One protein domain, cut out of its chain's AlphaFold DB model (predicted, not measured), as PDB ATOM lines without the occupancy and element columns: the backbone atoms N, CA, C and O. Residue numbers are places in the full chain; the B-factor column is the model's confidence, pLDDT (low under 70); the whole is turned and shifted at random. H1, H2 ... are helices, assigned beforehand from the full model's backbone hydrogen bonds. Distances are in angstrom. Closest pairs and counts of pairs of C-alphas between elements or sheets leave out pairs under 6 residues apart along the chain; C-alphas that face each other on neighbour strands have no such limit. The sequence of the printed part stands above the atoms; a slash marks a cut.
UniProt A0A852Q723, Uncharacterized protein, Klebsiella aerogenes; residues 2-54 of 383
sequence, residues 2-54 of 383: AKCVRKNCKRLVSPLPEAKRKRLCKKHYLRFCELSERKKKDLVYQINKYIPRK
ATOM      1  N   ALA A   2      26.309   5.710  28.452       77.19
ATOM      2  CA  ALA A   2      25.755   6.793  27.632       77.19
ATOM      3  C   ALA A   2      26.784   7.353  26.628       77.19
ATOM      4  O   ALA A   2      27.955   7.542  26.964       77.19
ATOM      5  N   LYS A   3      26.335   7.651  25.402       85.75
ATOM      6  CA  LYS A   3      27.136   8.306  24.352       85.75
ATOM      7  C   LYS A   3      27.092   9.832  24.491       85.75
ATOM      8  O   LYS A   3      26.143  10.393  25.043       85.75
ATOM      9  N   CYS A   4      28.140  10.493  24.004       88.56
ATOM     10  CA  CYS A   4      28.267  11.950  23.997       88.56
ATOM     11  C   CYS A   4      27.125  12.626  23.213       88.56
ATOM     12  O   CYS A   4      26.772  12.193  22.124       88.56
ATOM     13  N   VAL A   5      26.595  13.737  23.733       88.56
ATOM     14  CA  VAL A   5      25.436  14.465  23.169       88.56
ATOM     15  C   VAL A   5      25.727  15.196  21.850       88.56
ATOM     16  O   VAL A   5      24.807  15.545  21.112       88.56
ATOM     17  N   ARG A   6      26.994  15.457  21.516       85.31
ATOM     18  CA  ARG A   6      27.350  16.121  20.250       85.31
ATOM     19  C   ARG A   6      26.998  15.234  19.051       85.31
ATOM     20  O   ARG A   6      27.455  14.093  18.988       85.31
ATOM     21  N   LYS A   7      26.245  15.795  18.090       80.50
ATOM     22  CA  LYS A   7      25.929  15.147  16.806       80.50
ATOM     23  C   LYS A   7      27.218  14.599  16.180       80.50
ATOM     24  O   LYS A   7      28.249  15.271  16.204       80.50
ATOM     25  N   ASN A   8      27.153  13.367  15.685       78.00
ATOM     26  CA  ASN A   8      28.252  12.619  15.062       78.00
ATOM     27  C   ASN A   8      29.400  12.192  16.003       78.00
ATOM     28  O   ASN A   8      30.411  11.670  15.541       78.00
ATOM     29  N   CYS A   9      29.258  12.327  17.331       83.31
ATOM     30  CA  CYS A   9      30.231  11.787  18.283       83.31
ATOM     31  C   CYS A   9      29.800  10.417  18.824       83.31
ATOM     32  O   CYS A   9      28.877  10.324  19.628       83.31
ATOM     33  N   LYS A  10      30.528   9.355  18.459       85.81
ATOM     34  CA  LYS A  10      30.270   7.991  18.964       85.81
ATOM     35  C   LYS A  10      30.976   7.669  20.294       85.81
ATOM     36  O   LYS A  10      30.777   6.589  20.837       85.81
ATOM     37  N   ARG A  11      31.788   8.593  20.832       86.19
ATOM     38  CA  ARG A  11      32.572   8.382  22.065       86.19
ATOM     39  C   ARG A  11      31.675   8.349  23.305       86.19
ATOM     40  O   ARG A  11      30.685   9.081  23.387       86.19
ATOM     41  N   LEU A  12      32.071   7.542  24.285       87.75
ATOM     42  CA  LEU A  12      31.394   7.445  25.577       87.75
ATOM     43  C   LEU A  12      31.532   8.745  26.381       87.75
ATOM     44  O   LEU A  12      32.491   9.510  26.221       87.75
ATOM     45  N   VAL A  13      30.529   9.016  27.216       87.75
ATOM     46  CA  VAL A  13      30.542  10.150  28.147       87.75
ATOM     47  C   VAL A  13      31.699   9.983  29.133       87.75
ATOM     48  O   VAL A  13      31.953   8.888  29.624       87.75
ATOM     49  N   SER A  14      32.410  11.080  29.397       85.69
ATOM     50  CA  SER A  14      33.541  11.089  30.327       85.69
ATOM     51  C   SER A  14      33.081  10.750  31.753       85.69
ATOM     52  O   SER A  14      32.008  11.212  32.152       85.69
ATOM     53  N   PRO A  15      33.880  10.016  32.548       80.94
ATOM     54  CA  PRO A  15      33.553   9.721  33.944       80.94
ATOM     55  C   PRO A  15      33.619  10.959  34.855       80.94
ATOM     56  O   PRO A  15      33.052  10.939  35.943       80.94
ATOM     57  N   LEU A  16      34.256  12.051  34.407       84.62
ATOM     58  CA  LEU A  16      34.346  13.303  35.164       84.62
ATOM     59  C   LEU A  16      32.942  13.855  35.499       84.62
ATOM     60  O   LEU A  16      32.141  14.022  34.572       84.62
ATOM     61  N   PRO A  17      32.642  14.209  36.766       84.12
ATOM     62  CA  PRO A  17      31.292  14.586  37.202       84.12
ATOM     63  C   PRO A  17      30.659  15.712  36.376       84.12
ATOM     64  O   PRO A  17      29.503  15.628  35.955       84.12
ATOM     65  N   GLU A  18      31.430  16.753  36.069       81.69
ATOM     66  CA  GLU A  18      30.947  17.911  35.313       81.69
ATOM     67  C   GLU A  18      30.710  17.609  33.830       81.69
ATOM     68  O   GLU A  18      29.736  18.073  33.227       81.69
ATOM     69  N   ALA A  19      31.578  16.788  33.239       82.62
ATOM     70  CA  ALA A  19      31.425  16.318  31.870       82.62
ATOM     71  C   ALA A  19      30.241  15.348  31.748       82.62
ATOM     72  O   ALA A  19      29.515  15.389  30.750       82.62
ATOM     73  N   LYS A  20      30.000  14.536  32.787       84.88
ATOM     74  CA  LYS A  20      28.860  13.623  32.906       84.88
ATOM     75  C   LYS A  20      27.540  14.388  32.999       84.88
ATOM     76  O   LYS A  20      26.632  14.083  32.227       84.88
ATOM     77  N   ARG A  21      27.462  15.451  33.817       84.50
ATOM     78  CA  ARG A  21      26.298  16.368  33.878       84.50
ATOM     79  C   ARG A  21      25.961  16.972  32.511       84.50
ATOM     80  O   ARG A  21      24.794  17.064  32.148       84.50
ATOM     81  N   LYS A  22      26.976  17.338  31.720       83.44
ATOM     82  CA  LYS A  22      26.797  17.883  30.360       83.44
ATOM     83  C   LYS A  22      26.694  16.814  29.266       83.44
ATOM     84  O   LYS A  22      26.513  17.160  28.100       83.44
ATOM     85  N   ARG A  23      26.809  15.528  29.626       89.06
ATOM     86  CA  ARG A  23      26.822  14.368  28.720       89.06
ATOM     87  C   ARG A  23      27.834  14.511  27.571       89.06
ATOM     88  O   ARG A  23      27.523  14.222  26.414       89.06
ATOM     89  N   LEU A  24      29.052  14.959  27.874       90.69
ATOM     90  CA  LEU A  24      30.135  15.129  26.899       90.69
ATOM     91  C   LEU A  24      31.252  14.098  27.107       90.69
ATOM     92  O   LEU A  24      31.561  13.703  28.230       90.69
ATOM     93  N   CYS A  25      31.896  13.673  26.018       92.06
ATOM     94  CA  CYS A  25      33.159  12.934  26.100       92.06
ATOM     95  C   CYS A  25      34.311  13.878  26.490       92.06
ATOM     96  O   CYS A  25      34.199  15.096  26.322       92.06
ATOM     97  N   LYS A  26      35.442  13.327  26.954       88.12
ATOM     98  CA  LYS A  26      36.595  14.111  27.447       88.12
ATOM     99  C   LYS A  26      37.043  15.192  26.450       88.12
ATOM    100  O   LYS A  26      37.152  16.355  26.820       88.12
ATOM    101  N   LYS A  27      37.171  14.841  25.161       89.12
ATOM    102  CA  LYS A  27      37.556  15.777  24.083       89.12
ATOM    103  C   LYS A  27      36.583  16.956  23.941       89.12
ATOM    104  O   LYS A  27      37.008  18.101  23.831       89.12
ATOM    105  N   HIS A  28      35.277  16.695  23.941       90.50
ATOM    106  CA  HIS A  28      34.277  17.754  23.772       90.50
ATOM    107  C   HIS A  28      34.058  18.585  25.030       90.50
ATOM    108  O   HIS A  28      33.668  19.745  24.915       90.50
ATOM    109  N   TYR A  29      34.306  18.016  26.207       91.38
ATOM    110  CA  TYR A  29      34.277  18.763  27.455       91.38
ATOM    111  C   TYR A  29      35.462  19.735  27.554       91.38
ATOM    112  O   TYR A  29      35.239  20.905  27.834       91.38
ATOM    113  N   LEU A  30      36.681  19.319  27.190       87.50
ATOM    114  CA  LEU A  30      37.844  20.222  27.146       87.50
ATOM    115  C   LEU A  30      37.635  21.385  26.165       87.50
ATOM    116  O   LEU A  30      37.748  22.546  26.546       87.50
ATOM    117  N   ARG A  31      37.180  21.085  24.940       86.25
ATOM    118  CA  ARG A  31      36.810  22.112  23.949       86.25
ATOM    119  C   ARG A  31      35.703  23.041  24.468       86.25
ATOM    120  O   ARG A  31      35.676  24.225  24.145       86.25
ATOM    121  N   PHE A  32      34.755  22.510  25.244       87.50
ATOM    122  CA  PHE A  32      33.709  23.312  25.877       87.50
ATOM    123  C   PHE A  32      34.298  24.273  26.921       87.50
ATOM    124  O   PHE A  32      33.906  25.438  26.930       87.50
ATOM    125  N   CYS A  33      35.230  23.815  27.758       85.62
ATOM    126  CA  CYS A  33      35.893  24.647  28.762       85.62
ATOM    127  C   CYS A  33      36.721  25.761  28.106       85.62
ATOM    128  O   CYS A  33      36.538  26.924  28.453       85.62
ATOM    129  N   GLU A  34      37.513  25.446  27.077       84.81
ATOM    130  CA  GLU A  34      38.274  26.441  26.302       84.81
ATOM    131  C   GLU A  34      37.374  27.511  25.671       84.81
ATOM    132  O   GLU A  34      37.639  28.708  25.775       84.81
ATOM    133  N   LEU A  35      36.273  27.101  25.031       81.81
ATOM    134  CA  LEU A  35      35.316  28.039  24.439       81.81
ATOM    135  C   LEU A  35      34.589  28.867  25.503       81.81
ATOM    136  O   LEU A  35      34.207  30.003  25.230       81.81
ATOM    137  N   SER A  36      34.372  28.309  26.694       79.06
ATOM    138  CA  SER A  36      33.771  29.022  27.818       79.06
ATOM    139  C   SER A  36      34.715  30.090  28.369       79.06
ATOM    140  O   SER A  36      34.269  31.204  28.623       79.06
ATOM    141  N   GLU A  37      36.007  29.787  28.504       81.94
ATOM    142  CA  GLU A  37      37.020  30.752  28.944       81.94
ATOM    143  C   GLU A  37      37.254  31.857  27.907       81.94
ATOM    144  O   GLU A  37      37.251  33.038  28.252       81.94
ATOM    145  N   ARG A  38      37.330  31.519  26.610       75.25
ATOM    146  CA  ARG A  38      37.404  32.534  25.540       75.25
ATOM    147  C   ARG A  38      36.191  33.465  25.545       75.25
ATOM    148  O   ARG A  38      36.347  34.672  25.422       75.25
ATOM    149  N   LYS A  39      34.988  32.924  25.761       71.62
ATOM    150  CA  LYS A  39      33.757  33.723  25.880       71.62
ATOM    151  C   LYS A  39      33.737  34.623  27.112       71.62
ATOM    152  O   LYS A  39      33.162  35.699  27.042       71.62
ATOM    153  N   LYS A  40      34.349  34.216  28.229       71.81
ATOM    154  CA  LYS A  40      34.483  35.095  29.400       71.81
ATOM    155  C   LYS A  40      35.389  36.296  29.116       71.81
ATOM    156  O   LYS A  40      35.126  37.346  29.681       71.81
ATOM    157  N   LYS A  41      36.409  36.158  28.262       75.62
ATOM    158  CA  LYS A  41      37.343  37.246  27.907       75.62
ATOM    159  C   LYS A  41      36.861  38.135  26.750       75.62
ATOM    160  O   LYS A  41      37.372  39.232  26.576       75.62
ATOM    161  N   ASP A  42      35.888  37.676  25.968       75.00
ATOM    162  CA  ASP A  42      35.333  38.416  24.833       75.00
ATOM    163  C   ASP A  42      34.350  39.512  25.297       75.00
ATOM    164  O   ASP A  42      33.244  39.229  25.768       75.00
ATOM    165  N   LEU A  43      34.763  40.771  25.128       64.88
ATOM    166  CA  LEU A  43      34.000  41.982  25.454       64.88
ATOM    167  C   LEU A  43      32.635  42.011  24.750       64.88
ATOM    168  O   LEU A  43      31.622  42.362  25.358       64.88
ATOM    169  N   VAL A  44      32.570  41.553  23.496       68.88
ATOM    170  CA  VAL A  44      31.323  41.484  22.727       68.88
ATOM    171  C   VAL A  44      30.390  40.434  23.324       68.88
ATOM    172  O   VAL A  44      29.181  40.660  23.390       68.88
ATOM    173  N   TYR A  45      30.910  39.296  23.797       68.12
ATOM    174  CA  TYR A  45      30.103  38.282  24.481       68.12
ATOM    175  C   TYR A  45      29.616  38.756  25.853       68.12
ATOM    176  O   TYR A  45      28.457  38.508  26.186       68.12
ATOM    177  N   GLN A  46      30.452  39.455  26.630       68.25
ATOM    178  CA  GLN A  46      30.048  40.022  27.919       68.25
ATOM    179  C   GLN A  46      28.898  41.019  27.745       68.25
ATOM    180  O   GLN A  46      27.835  40.815  28.329       68.25
ATOM    181  N   ILE A  47      29.048  42.008  26.856       61.84
ATOM    182  CA  ILE A  47      27.994  42.986  26.540       61.84
ATOM    183  C   ILE A  47      26.716  42.260  26.086       61.84
ATOM    184  O   ILE A  47      25.623  42.503  26.593       61.84
ATOM    185  N   ASN A  48      26.846  41.268  25.206       59.41
ATOM    186  CA  ASN A  48      25.715  40.494  24.701       59.41
ATOM    187  C   ASN A  48      25.053  39.538  25.703       59.41
ATOM    188  O   ASN A  48      23.918  39.122  25.465       59.41
ATOM    189  N   LYS A  49      25.740  39.153  26.781       60.69
ATOM    190  CA  LYS A  49      25.185  38.336  27.868       60.69
ATOM    191  C   LYS A  49      24.254  39.166  28.755       60.69
ATOM    192  O   LYS A  49      23.265  38.624  29.244       60.69
ATOM    193  N   TYR A  50      24.558  40.454  28.933       58.47
ATOM    194  CA  TYR A  50      23.724  41.402  29.679       58.47
ATOM    195  C   TYR A  50      22.617  42.028  28.821       58.47
ATOM    196  O   TYR A  50      21.611  42.482  29.358       58.47
ATOM    197  N   ILE A  51      22.746  41.985  27.492       47.84
ATOM    198  CA  ILE A  51      21.656  42.327  26.574       47.84
ATOM    199  C   ILE A  51      20.613  41.188  26.577       47.84
ATOM    200  O   ILE A  51      20.950  40.046  26.249       47.84
ATOM    201  N   PRO A  52      19.333  41.448  26.907       48.69
ATOM    202  CA  PRO A  52      18.309  40.409  27.009       48.69
ATOM    203  C   PRO A  52      17.998  39.752  25.649       48.69
ATOM    204  O   PRO A  52      17.173  40.210  24.861       48.69
ATOM    205  N   ARG A  53      18.647  38.614  25.371       47.12
ATOM    206  CA  ARG A  53      18.498  37.826  24.133       47.12
ATOM    207  C   ARG A  53      17.376  36.792  24.242       47.12
ATOM    208  O   ARG A  53      17.624  35.591  24.293       47.12
ATOM    209  N   LYS A  54      16.145  37.296  24.295       41.16
ATOM    210  CA  LYS A  54      14.856  36.680  23.917       41.16
ATOM    211  C   LYS A  54      13.789  37.354  24.764       41.16
ATOM    212  O   LYS A  54      13.568  36.989  25.916       41.16
TER     213      LYS A  54
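This is residues 2 to 54 of the 383 residues of an uncharacterized protein of Klebsiella aerogenes (UniProt A0A852Q723). A looping stretch, residues 2 to 16, and short H1 make a head at one end of the long helix H2, and H3 turns off at a corner at its other end. The printed part has 53 residues with three named helices, H1, H2, H3, and no named strand: all helix. It is loose, with a radius of gyration of the C-alphas of 13.7 A, and elongated, spanning 36 by 22 by 20 A.

H1, residues 17 to 21, is close to but not clearly touching H2, residues 26 to 41; their closest C-alphas, of Ala 19 and Tyr 29, are 5.8 A apart. With residues 39 to 40 alone, H2 only just touches H3, residues 43 to 50, and only at the corner, with 3 pairs of C-alphas within 8 A; the closest, of Lys 39 and Tyr 45, are 6.0 A apart. Their lines stand about perpendicular, at 88 degrees. H1 and H3 are apart. Every O i to N i+4 pair is within hydrogen-bond range in H1, H2 and H3.

H1 begins at C-alpha 17 (31.292, 14.586, 37.202). H2 measures 23.2 A. H3, 11.1 A, ends at C-alpha 50 (23.724, 41.402, 29.679).

The printed part has no cut, and both links between helices are tight. Residues 41 to 48 stand free. Residues 43 to 54 have pLDDT under 70.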